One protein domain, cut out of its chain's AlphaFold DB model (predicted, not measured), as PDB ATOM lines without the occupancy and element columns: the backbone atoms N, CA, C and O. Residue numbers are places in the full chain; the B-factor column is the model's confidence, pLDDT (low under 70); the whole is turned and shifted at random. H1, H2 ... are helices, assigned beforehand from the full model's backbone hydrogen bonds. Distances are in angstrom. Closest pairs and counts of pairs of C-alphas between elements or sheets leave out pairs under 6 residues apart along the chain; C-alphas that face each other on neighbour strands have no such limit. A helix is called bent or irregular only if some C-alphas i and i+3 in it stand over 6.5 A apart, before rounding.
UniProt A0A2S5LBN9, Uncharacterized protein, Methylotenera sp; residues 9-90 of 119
ATOM      1  N   LYS A   9       4.826 -20.402  37.077       73.12
ATOM      2  CA  LYS A   9       5.054 -20.860  38.458       73.12
ATOM      3  C   LYS A   9       5.588 -22.293  38.515       73.12
ATOM      4  O   LYS A   9       6.457 -22.581  39.330       73.12
ATOM      5  N   GLN A  10       5.101 -23.186  37.655       70.69
ATOM      6  CA  GLN A  10       5.575 -24.569  37.602       70.69
ATOM      7  C   GLN A  10       6.943 -24.684  36.937       70.69
ATOM      8  O   GLN A  10       7.769 -25.461  37.407       70.69
ATOM      9  N   MET A  11       7.227 -23.880  35.906       74.69
ATOM     10  CA  MET A  11       8.585 -23.822  35.352       74.69
ATOM     11  C   MET A  11       9.601 -23.379  36.405       74.69
ATOM     12  O   MET A  11      10.649 -24.002  36.527       74.69
ATOM     13  N   VAL A  12       9.281 -22.348  37.193       76.81
ATOM     14  CA  VAL A  12      10.155 -21.877  38.282       76.81
ATOM     15  C   VAL A  12      10.299 -22.941  39.374       76.81
ATOM     16  O   VAL A  12      11.400 -23.165  39.861       76.81
ATOM     17  N   LYS A  13       9.205 -23.620  39.739       78.88
ATOM     18  CA  LYS A  13       9.197 -24.621  40.814       78.88
ATOM     19  C   LYS A  13       9.980 -25.890  40.468       78.88
ATOM     20  O   LYS A  13      10.653 -26.432  41.336       78.88
ATOM     21  N   TYR A  14       9.865 -26.375  39.233       82.38
ATOM     22  CA  TYR A  14      10.407 -27.679  38.834       82.38
ATOM     23  C   TYR A  14      11.617 -27.591  37.897       82.38
ATOM     24  O   TYR A  14      12.261 -28.605  37.651       82.38
ATOM     25  N   GLY A  15      11.923 -26.417  37.338       80.81
ATOM     26  CA  GLY A  15      13.066 -26.227  36.438       80.81
ATOM     27  C   GLY A  15      12.982 -27.019  35.128       80.81
ATOM     28  O   GLY A  15      13.998 -27.232  34.473       80.81
ATOM     29  N   ARG A  16      11.788 -27.487  34.742       81.38
ATOM     30  CA  ARG A  16      11.555 -28.299  33.537       81.38
ATOM     31  C   ARG A  16      10.712 -27.544  32.518       81.38
ATOM     32  O   ARG A  16       9.813 -26.797  32.891       81.38
ATOM     33  N   MET A  17      10.961 -27.804  31.235       80.81
ATOM     34  CA  MET A  17      10.132 -27.340  30.106       80.81
ATOM     35  C   MET A  17       9.356 -28.482  29.431       80.81
ATOM     36  O   MET A  17       8.692 -28.272  28.422       80.81
ATOM     37  N   ASP A  18       9.444 -29.694  29.979       82.94
ATOM     38  CA  ASP A  18       8.800 -30.876  29.413       82.94
ATOM     39  C   ASP A  18       7.272 -30.812  29.572       82.94
ATOM     40  O   ASP A  18       6.755 -30.743  30.688       82.94
ATOM     41  N   ALA A  19       6.539 -30.812  28.456       80.75
ATOM     42  CA  ALA A  19       5.086 -30.664  28.476       80.75
ATOM     43  C   ALA A  19       4.386 -31.864  29.135       80.75
ATOM     44  O   ALA A  19       3.432 -31.668  29.888       80.75
ATOM     45  N   GLY A  20       4.881 -33.087  28.905       83.31
ATOM     46  CA  GLY A  20       4.330 -34.306  29.506       83.31
ATOM     47  C   GLY A  20       4.415 -34.283  31.032       83.31
ATOM     48  O   GLY A  20       3.430 -34.564  31.716       83.31
ATOM     49  N   PHE A  21       5.552 -33.843  31.563       88.00
ATOM     50  CA  PHE A  21       5.775 -33.605  32.983       88.00
ATOM     51  C   PHE A  21       4.757 -32.619  33.561       88.00
ATOM     52  O   PHE A  21       4.089 -32.937  34.541       88.00
ATOM     53  N   HIS A  22       4.601 -31.434  32.962       86.44
ATOM     54  CA  HIS A  22       3.697 -30.409  33.503       86.44
ATOM     55  C   HIS A  22       2.228 -30.823  33.440       86.44
ATOM     56  O   HIS A  22       1.479 -30.529  34.368       86.44
ATOM     57  N   ILE A  23       1.823 -31.548  32.392       86.62
ATOM     58  CA  ILE A  23       0.480 -32.133  32.297       86.62
ATOM     59  C   ILE A  23       0.260 -33.134  33.438       86.62
ATOM     60  O   ILE A  23      -0.728 -33.023  34.164       86.62
ATOM     61  N   ALA A  24       1.195 -34.069  33.642       86.75
ATOM     62  CA  ALA A  24       1.094 -35.075  34.697       86.75
ATOM     63  C   ALA A  24       1.061 -34.440  36.095       86.75
ATOM     64  O   ALA A  24       0.214 -34.787  36.914       86.75
ATOM     65  N   VAL A  25       1.935 -33.463  36.356       88.38
ATOM     66  CA  VAL A  25       1.980 -32.727  37.625       88.38
ATOM     67  C   VAL A  25       0.682 -31.964  37.859       88.38
ATOM     68  O   VAL A  25       0.129 -32.062  38.952       88.38
ATOM     69  N   ASN A  26       0.170 -31.224  36.869       88.38
ATOM     70  CA  ASN A  26      -1.081 -30.472  37.016       88.38
ATOM     71  C   ASN A  26      -2.251 -31.371  37.400       88.38
ATOM     72  O   ASN A  26      -2.997 -31.021  38.313       88.38
ATOM     73  N   LYS A  27      -2.358 -32.546  36.771       87.56
ATOM     74  CA  LYS A  27      -3.421 -33.519  37.050       87.56
ATOM     75  C   LYS A  27      -3.488 -33.904  38.535       87.56
ATOM     76  O   LYS A  27      -4.573 -34.034  39.092       87.56
ATOM     77  N   VAL A  28      -2.331 -34.005  39.197       89.12
ATOM     78  CA  VAL A  28      -2.228 -34.476  40.588       89.12
ATOM     79  C   VAL A  28      -1.856 -33.399  41.606       89.12
ATOM     80  O   VAL A  28      -1.697 -33.715  42.784       89.12
ATOM     81  N   SER A  29      -1.685 -32.143  41.186       87.12
ATOM     82  CA  SER A  29      -1.126 -31.067  42.023       87.12
ATOM     83  C   SER A  29      -1.911 -30.864  43.319       87.12
ATOM     84  O   SER A  29      -1.328 -30.868  44.401       87.12
ATOM     85  N   GLU A  30      -3.236 -30.756  43.210       87.06
ATOM     86  CA  GLU A  30      -4.132 -30.593  44.360       87.06
ATOM     87  C   GLU A  30      -4.089 -31.824  45.278       87.06
ATOM     88  O   GLU A  30      -3.985 -31.717  46.499       87.06
ATOM     89  N   LYS A  31      -4.071 -33.024  44.690       87.00
ATOM     90  CA  LYS A  31      -4.005 -34.284  45.438       87.00
ATOM     91  C   LYS A  31      -2.693 -34.413  46.210       87.00
ATOM     92  O   LYS A  31      -2.701 -34.845  47.360       87.00
ATOM     93  N   ALA A  32      -1.576 -34.025  45.601       88.38
ATOM     94  CA  ALA A  32      -0.271 -34.010  46.249       88.38
ATOM     95  C   ALA A  32      -0.213 -32.998  47.404       88.38
ATOM     96  O   ALA A  32       0.366 -33.304  48.445       88.38
ATOM     97  N   GLU A  33      -0.862 -31.839  47.264       89.00
ATOM     98  CA  GLU A  33      -0.996 -30.862  48.349       89.00
ATOM     99  C   GLU A  33      -1.800 -31.439  49.522       89.00
ATOM    100  O   GLU A  33      -1.341 -31.404  50.663       89.00
ATOM    101  N   VAL A  34      -2.930 -32.099  49.255       88.62
ATOM    102  CA  VAL A  34      -3.710 -32.794  50.296       88.62
ATOM    103  C   VAL A  34      -2.906 -33.918  50.961       88.62
ATOM    104  O   VAL A  34      -3.002 -34.111  52.174       88.62
ATOM    105  N   LEU A  35      -2.115 -34.675  50.193       87.25
ATOM    106  CA  LEU A  35      -1.258 -35.736  50.731       87.25
ATOM    107  C   LEU A  35      -0.161 -35.182  51.641       87.25
ATOM    108  O   LEU A  35       0.143 -35.828  52.640       87.25
ATOM    109  N   SER A  36       0.367 -33.988  51.359       88.56
ATOM    110  CA  SER A  36       1.379 -33.344  52.208       88.56
ATOM    111  C   SER A  36       0.894 -33.103  53.645       88.56
ATOM    112  O   SER A  36       1.683 -33.172  54.582       88.56
ATOM    113  N   GLY A  37      -0.417 -32.902  53.838       85.69
ATOM    114  CA  GLY A  37      -1.036 -32.772  55.159       85.69
ATOM    115  C   GLY A  37      -1.344 -34.101  55.859       85.69
ATOM    116  O   GLY A  37      -1.784 -34.093  57.005       85.69
ATOM    117  N   LYS A  38      -1.159 -35.243  55.182       88.19
ATOM    118  CA  LYS A  38      -1.537 -36.580  55.680       88.19
ATOM    119  C   LYS A  38      -0.348 -37.510  55.874       88.19
ATOM    120  O   LYS A  38      -0.362 -38.313  56.801       88.19
ATOM    121  N   ILE A  39       0.638 -37.446  54.985       89.31
ATOM    122  CA  ILE A  39       1.805 -38.326  54.986       89.31
ATOM    123  C   ILE A  39       3.075 -37.524  54.712       89.31
ATOM    124  O   ILE A  39       3.064 -36.537  53.980       89.31
ATOM    125  N   SER A  40       4.191 -37.978  55.280       93.06
ATOM    126  CA  SER A  40       5.502 -37.398  54.985       93.06
ATOM    127  C   SER A  40       6.027 -37.856  53.622       93.06
ATOM    128  O   SER A  40       5.670 -38.930  53.131       93.06
ATOM    129  N   GLU A  41       6.950 -37.089  53.041       92.50
ATOM    130  CA  GLU A  41       7.660 -37.471  51.812       92.50
ATOM    131  C   GLU A  41       8.380 -38.820  51.950       92.50
ATOM    132  O   GLU A  41       8.331 -39.653  51.046       92.50
ATOM    133  N   LYS A  42       8.984 -39.076  53.119       92.75
ATOM    134  CA  LYS A  42       9.640 -40.352  53.431       92.75
ATOM    135  C   LYS A  42       8.650 -41.513  53.429       92.75
ATOM    136  O   LYS A  42       8.959 -42.592  52.931       92.75
ATOM    137  N   GLU A  43       7.460 -41.306  53.988       89.81
ATOM    138  CA  GLU A  43       6.424 -42.333  53.989       89.81
ATOM    139  C   GLU A  43       5.891 -42.596  52.578       89.81
ATOM    140  O   GLU A  43       5.749 -43.756  52.194       89.81
ATOM    141  N   ALA A  44       5.668 -41.547  51.784       89.56
ATOM    142  CA  ALA A  44       5.299 -41.677  50.378       89.56
ATOM    143  C   ALA A  44       6.342 -42.502  49.605       89.56
ATOM    144  O   ALA A  44       5.986 -43.476  48.946       89.56
ATOM    145  N   LEU A  45       7.633 -42.189  49.761       93.62
ATOM    146  CA  LEU A  45       8.718 -42.926  49.113       93.62
ATOM    147  C   LEU A  45       8.767 -44.399  49.546       93.62
ATOM    148  O   LEU A  45       8.861 -45.281  48.696       93.62
ATOM    149  N   ASN A  46       8.634 -44.689  50.844       90.75
ATOM    150  CA  ASN A  46       8.587 -46.067  51.346       90.75
ATOM    151  C   ASN A  46       7.435 -46.867  50.720       90.75
ATOM    152  O   ASN A  46       7.615 -48.029  50.353       90.75
ATOM    153  N   ARG A  47       6.260 -46.244  50.569       90.38
ATOM    154  CA  ARG A  47       5.104 -46.873  49.919       90.38
ATOM    155  C   ARG A  47       5.370 -47.142  48.438       90.38
ATOM    156  O   ARG A  47       5.005 -48.209  47.959       90.38
ATOM    157  N   ILE A  48       6.041 -46.230  47.733       91.56
ATOM    158  CA  ILE A  48       6.436 -46.415  46.326       91.56
ATOM    159  C   ILE A  48       7.457 -47.552  46.183       91.56
ATOM    160  O   ILE A  48       7.328 -48.394  45.296       91.56
ATOM    161  N   LEU A  49       8.454 -47.619  47.069       91.00
ATOM    162  CA  LEU A  49       9.503 -48.645  47.040       91.00
ATOM    163  C   LEU A  49       8.954 -50.068  47.211       91.00
ATOM    164  O   LEU A  49       9.545 -51.011  46.679       91.00
ATOM    165  N   ALA A  50       7.821 -50.220  47.900       90.25
ATOM    166  CA  ALA A  50       7.135 -51.497  48.079       90.25
ATOM    167  C   ALA A  50       6.394 -51.993  46.818       90.25
ATOM    168  O   ALA A  50       6.008 -53.160  46.761       90.25
ATOM    169  N   LEU A  51       6.193 -51.140  45.807       88.94
ATOM    170  CA  LEU A  51       5.442 -51.484  44.598       88.94
ATOM    171  C   LEU A  51       6.283 -52.248  43.575       88.94
ATOM    172  O   LEU A  51       7.518 -52.135  43.520       88.94
ATOM    173  N   LYS A  52       5.599 -53.000  42.706       89.31
ATOM    174  CA  LYS A  52       6.230 -53.681  41.573       89.31
ATOM    175  C   LYS A  52       6.561 -52.670  40.484       89.31
ATOM    176  O   LYS A  52       5.936 -51.626  40.360       89.31
ATOM    177  N   THR A  53       7.554 -52.989  39.659       88.25
ATOM    178  CA  THR A  53       7.990 -52.103  38.564       88.25
ATOM    179  C   THR A  53       6.868 -51.788  37.574       88.25
ATOM    180  O   THR A  53       6.879 -50.724  36.968       88.25
ATOM    181  N   GLU A  54       5.900 -52.688  37.410       86.94
ATOM    182  CA  GLU A  54       4.741 -52.489  36.535       86.94
ATOM    183  C   GLU A  54       3.857 -51.329  37.000       86.94
ATOM    184  O   GLU A  54       3.468 -50.509  36.172       86.94
ATOM    185  N   ASP A  55       3.646 -51.203  38.312       87.25
ATOM    186  CA  ASP A  55       2.852 -50.128  38.918       87.25
ATOM    187  C   ASP A  55       3.564 -48.768  38.815       87.25
ATOM    188  O   ASP A  55       2.933 -47.713  38.800       87.25
ATOM    189  N   LEU A  56       4.896 -48.786  38.701       90.12
ATOM    190  CA  LEU A  56       5.727 -47.584  38.591       90.12
ATOM    191  C   LEU A  56       5.771 -47.000  37.176       90.12
ATOM    192  O   LEU A  56       6.231 -45.873  37.013       90.12
ATOM    193  N   LYS A  57       5.284 -47.716  36.154       90.06
ATOM    194  CA  LYS A  57       5.306 -47.236  34.758       90.06
ATOM    195  C   LYS A  57       4.540 -45.927  34.566       90.06
ATOM    196  O   LYS A  57       4.902 -45.128  33.712       90.06
ATOM    197  N   CYS A  58       3.529 -45.666  35.396       88.81
ATOM    198  CA  CYS A  58       2.799 -44.398  35.382       88.81
ATOM    199  C   CYS A  58       3.678 -43.179  35.733       88.81
ATOM    200  O   CYS A  58       3.291 -42.047  35.451       88.81
ATOM    201  N   LEU A  59       4.872 -43.392  36.299       91.62
ATOM    202  CA  LEU A  59       5.849 -42.346  36.597       91.62
ATOM    203  C   LEU A  59       6.732 -41.973  35.399       91.62
ATOM    204  O   LEU A  59       7.590 -41.106  35.547       91.62
ATOM    205  N   GLU A  60       6.547 -42.582  34.223       90.88
ATOM    206  CA  GLU A  60       7.304 -42.260  33.002       90.88
ATOM    207  C   GLU A  60       7.401 -40.744  32.723       90.88
ATOM    208  O   GLU A  60       8.527 -40.272  32.531       90.88
ATOM    209  N   PRO A  61       6.325 -39.935  32.855       89.44
ATOM    210  CA  PRO A  61       6.401 -38.480  32.665       89.44
ATOM    211  C   PRO A  61       7.311 -37.747  33.666       89.44
ATOM    212  O   PRO A  61       7.763 -36.632  33.404       89.44
ATOM    213  N   LEU A  62       7.582 -38.340  34.835       88.56
ATOM    214  CA  LEU A  62       8.475 -37.759  35.840       88.56
ATOM    215  C   LEU A  62       9.945 -38.092  35.591       88.56
ATOM    216  O   LEU A  62      10.815 -37.368  36.078       88.56
ATOM    217  N   THR A  63      10.238 -39.143  34.833       89.88
ATOM    218  CA  THR A  63      11.617 -39.534  34.531       89.88
ATOM    219  C   THR A  63      12.283 -38.557  33.557       89.88
ATOM    220  O   THR A  63      11.638 -37.691  32.955       89.88
ATOM    221  N   THR A  64      13.608 -38.639  33.458       78.38
ATOM    222  CA  THR A  64      14.419 -37.796  32.576       78.38
ATOM    223  C   THR A  64      15.226 -38.686  31.642       78.38
ATOM    224  O   THR A  64      16.115 -39.391  32.103       78.38
ATOM    225  N   GLY A  65      14.966 -38.638  30.337       68.00
ATOM    226  CA  GLY A  65      15.764 -39.371  29.351       68.00
ATOM    227  C   GLY A  65      14.972 -39.777  28.110       68.00
ATOM    228  O   GLY A  65      13.750 -39.762  28.113       68.00
ATOM    229  N   ASN A  66      15.692 -40.150  27.047       60.75
ATOM    230  CA  ASN A  66      15.118 -40.598  25.766       60.75
ATOM    231  C   ASN A  66      14.890 -42.122  25.685       60.75
ATOM    232  O   ASN A  66      14.441 -42.621  24.655       60.75
ATOM    233  N   ASN A  67      15.219 -42.876  26.738       68.69
ATOM    234  CA  ASN A  67      15.081 -44.332  26.775       68.69
ATOM    235  C   ASN A  67      13.906 -44.745  27.661       68.69
ATOM    236  O   ASN A  67      13.585 -44.043  28.614       68.69
ATOM    237  N   LYS A  68      13.318 -45.922  27.386       78.44
ATOM    238  CA  LYS A  68      12.282 -46.520  28.241       78.44
ATOM    239  C   LYS A  68      12.793 -46.620  29.687       78.44
ATOM    240  O   LYS A  68      13.742 -47.377  29.921       78.44
ATOM    241  N   PRO A  69      12.197 -45.885  30.640       83.62
ATOM    242  CA  PRO A  69      12.701 -45.841  31.999       83.62
ATOM    243  C   PRO A  69      12.555 -47.200  32.690       83.62
ATOM    244  O   PRO A  69      11.533 -47.886  32.595       83.62
ATOM    245  N   GLY A  70      13.623 -47.600  33.378       87.81
ATOM    246  CA  GLY A  70      13.646 -48.784  34.232       87.81
ATOM    247  C   GLY A  70      13.254 -48.454  35.672       87.81
ATOM    248  O   GLY A  70      13.090 -47.294  36.038       87.81
ATOM    249  N   ARG A  71      13.180 -49.480  36.531       90.81
ATOM    250  CA  ARG A  71      12.834 -49.313  37.958       90.81
ATOM    251  C   ARG A  71      13.664 -48.227  38.646       90.81
ATOM    252  O   ARG A  71      13.096 -47.404  39.347       90.81
ATOM    253  N   ALA A  72      14.979 -48.214  38.431       90.19
ATOM    254  CA  ALA A  72      15.872 -47.240  39.056       90.19
ATOM    255  C   ALA A  72      15.514 -45.788  38.691       90.19
ATOM    256  O   ALA A  72      15.513 -44.928  39.565       90.19
ATOM    257  N   GLU A  73      15.136 -45.533  37.436       92.44
ATOM    258  CA  GLU A  73      14.729 -44.199  36.976       92.44
ATOM    259  C   GLU A  73      13.401 -43.772  37.610       92.44
ATOM    260  O   GLU A  73      13.261 -42.627  38.036       92.44
ATOM    261  N   TYR A  74      12.448 -44.699  37.754       92.81
ATOM    262  CA  TYR A  74      11.201 -44.423  38.471       92.81
ATOM    263  C   TYR A  74      11.434 -44.123  39.952       92.81
ATOM    264  O   TYR A  74      10.823 -43.203  40.491       92.81
ATOM    265  N   ILE A  75      12.331 -44.866  40.610       92.94
ATOM    266  CA  ILE A  75      12.684 -44.599  42.008       92.94
ATOM    267  C   ILE A  75      13.370 -43.242  42.136       92.94
ATOM    268  O   ILE A  75      12.958 -42.451  42.973       92.94
ATOM    269  N   LYS A  76      14.320 -42.911  41.261       92.25
ATOM    270  CA  LYS A  76      14.986 -41.602  41.264       92.25
ATOM    271  C   LYS A  76      14.004 -40.448  41.037       92.25
ATOM    272  O   LYS A  76      14.094 -39.401  41.681       92.25
ATOM    273  N   ALA A  77      13.028 -40.639  40.149       91.06
ATOM    274  CA  ALA A  77      11.947 -39.679  39.947       91.06
ATOM    275  C   ALA A  77      11.077 -39.528  41.208       91.06
ATOM    276  O   ALA A  77      10.733 -38.406  41.582       91.06
ATOM    277  N   ALA A  78      10.772 -40.631  41.896       93.31
ATOM    278  CA  ALA A  78      10.052 -40.624  43.167       93.31
ATOM    279  C   ALA A  78      10.858 -39.996  44.314       93.31
ATOM    280  O   ALA A  78      10.278 -39.318  45.146       93.31
ATOM    281  N   GLU A  79      12.179 -40.154  44.352       92.81
ATOM    282  CA  GLU A  79      13.046 -39.469  45.321       92.81
ATOM    283  C   GLU A  79      13.058 -37.956  45.090       92.81
ATOM    284  O   GLU A  79      13.073 -37.182  46.042       92.81
ATOM    285  N   THR A  80      13.012 -37.533  43.824       91.75
ATOM    286  CA  THR A  80      12.999 -36.112  43.452       91.75
ATOM    287  C   THR A  80      11.636 -35.467  43.722       91.75
ATOM    288  O   THR A  80      11.569 -34.311  44.134       91.75
ATOM    289  N   TYR A  81      10.540 -36.203  43.501       91.81
ATOM    290  CA  TYR A  81       9.172 -35.695  43.645       91.81
ATOM    291  C   TYR A  81       8.254 -36.670  44.414       91.81
ATOM    292  O   TYR A  81       7.295 -37.186  43.833       91.81
ATOM    293  N   PRO A  82       8.469 -36.911  45.723       92.44
ATOM    294  CA  PRO A  82       7.845 -38.032  46.443       92.44
ATOM    295  C   PRO A  82       6.318 -37.993  46.469       92.44
ATOM    296  O   PRO A  82       5.653 -38.968  46.118       92.44
ATOM    297  N   LEU A  83       5.742 -36.847  46.839       92.56
ATOM    298  CA  LEU A  83       4.288 -36.698  46.948       92.56
ATOM    299  C   LEU A  83       3.602 -36.654  45.580       92.56
ATOM    300  O   LEU A  83       2.505 -37.186  45.435       92.56
ATOM    301  N   ILE A  84       4.251 -36.069  44.570       93.56
ATOM    302  CA  ILE A  84       3.736 -36.032  43.194       93.56
ATOM    303  C   ILE A  84       3.742 -37.440  42.599       93.56
ATOM    304  O   ILE A  84       2.722 -37.883  42.078       93.56
ATOM    305  N   ALA A  85       4.856 -38.166  42.720       93.38
ATOM    306  CA  ALA A  85       4.967 -39.541  42.248       93.38
ATOM    307  C   ALA A  85       3.921 -40.437  42.922       93.38
ATOM    308  O   ALA A  85       3.203 -41.178  42.251       93.38
ATOM    309  N   TYR A  86       3.764 -40.314  44.242       93.19
ATOM    310  CA  TYR A  86       2.757 -41.081  44.963       93.19
ATOM    311  C   TYR A  86       1.331 -40.719  44.529       93.19
ATOM    312  O   TYR A  86       0.496 -41.605  44.359       93.19
ATOM    313  N   ALA A  87       1.049 -39.439  44.280       92.62
ATOM    314  CA  ALA A  87      -0.252 -39.001  43.791       92.62
ATOM    315  C   ALA A  87      -0.570 -39.548  42.386       92.62
ATOM    316  O   ALA A  87      -1.696 -39.997  42.173       92.62
ATOM    317  N   ILE A  88       0.408 -39.573  41.469       92.75
ATOM    318  CA  ILE A  88       0.274 -40.166  40.124       92.75
ATOM    319  C   ILE A  88      -0.046 -41.656  40.223       92.75
ATOM    320  O   ILE A  88      -0.986 -42.128  39.580       92.75
ATOM    321  N   ILE A  89       0.687 -42.382  41.069       91.50
ATOM    322  CA  ILE A  89       0.440 -43.804  41.317       91.50
ATOM    323  C   ILE A  89      -0.979 -44.019  41.842       91.50
ATOM    324  O   ILE A  89      -1.705 -44.851  41.310       91.50
ATOM    325  N   LEU A  90      -1.417 -43.251  42.843       88.81
ATOM    326  CA  LEU A  90      -2.766 -43.385  43.400       88.81
ATOM    327  C   LEU A  90      -3.868 -43.081  42.383       88.81
ATOM    328  O   LEU A  90      -4.948 -43.656  42.467       88.81
TER     329      LEU A  90
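AT A GLANCE: This is residues 9 to 90 of the 119 residues of an uncharacterized protein of Methylotenera sp (UniProt A0A2S5LBN9). A flat, compact cluster of six helices has the short helix H6 near its middle; the long, kinked H2 crosses H6 at about a right angle, H3 and H4 also pack on H6, and H5 packs on H3 and H4 and meets H6 at a corner, while H4 also reaches residues 20 to 24 of H2. The small H1 sits at the margin near H2, away from the other helices. The printed part has 82 residues, with six named helices in the order H1, H2, H3, H4, H5, H6 and no named strand, and its class is all helix. The whole is compact, with a radius of gyration of the C-alphas of 11.9 A, and the C-alphas span 31 by 30 by 16 A along their three main axes.

IN THESE COORDINATES: The printed part begins with H1, residues 9 to 14, whose first C-alpha, that of Lys 9, is at (5.054, -20.860, 38.458). H2, residues 19 to 36, is the longest helix by residues and measures 24.2 A from first to last C-alpha, with C-alpha 19 at (5.086, -30.664, 28.476). It has a kink of 57 degrees near residue 30 and is irregular: C-alphas 27 and 30 are 7.9 A apart. H3, residues 41 to 49, is 12.3 A long. H4, residues 55 to 62, is 13.9 A long and is also irregular, with C-alphas 58 and 61 7.4 A apart. H5, residues 71 to 80, is 14.3 A long. H6, residues 82 to 90, is 12.3 A long and ends at C-alpha 90, at (-2.766, -43.385, 43.400).

HOW THE PARTS SIT: H6 is the hub, touching four other helices, and its centre is nearest to the mean of the C-alphas, at 5.0 A. H6 touches H2 about perpendicular, at 82 degrees, and the closest C-alphas, those of Ala 32 and Leu 83, are 5.3 A apart. H6 touches H3 at a steep tilt of 47 degrees, the same way, with the C-alphas of Glu 41 and Pro 82 closest at 5.4 A. H6 touches H4 at a steep tilt of 53 degrees, opposite ways, with the C-alphas of Leu 59 and Ala 85 closest at 6.4 A. H5 and H6 touch only at the corner by their link, where the closest C-alphas, those of Ala 78 and Ala 85, are 5.3 A apart. H3 and H5 touch at a shallow tilt of 9 degrees, opposite ways, with the C-alphas of Leu 45 and Ala 78 closest at 6.5 A. H4 and H5 touch at a steep tilt of 57 degrees, the same way, with the C-alphas of Leu 62 and Ala 77 closest at 5.7 A. H2 touches H4 with residues 20 to 24 alone; the closest C-alphas, those of Phe 21 and Pro 61, are 4.9 A apart. H1 is close to H2 but not clearly touching, with the C-alphas of Gln 10 and His 22 closest at 7.4 A. H2 and H5 are apart. In H1, H3, H5 and H6 every O i to N i+4 pair is within hydrogen-bond range; in H2 it is 11 of 14, and in H4 0 of 4, beside 3 of 5 O i to N i+3 pairs.

THE WHOLE: The two C-alphas farthest apart, those of Gly 37 and Asn 67, are 34.6 A from each other. The printed part has no cut. The link from H4 to H5, with 8 residues, is short, and the other four links are tight. The mean pLDDT of the printed part is 87.2, and residues 65 to 67, in the link from H4 to H5, are under 70.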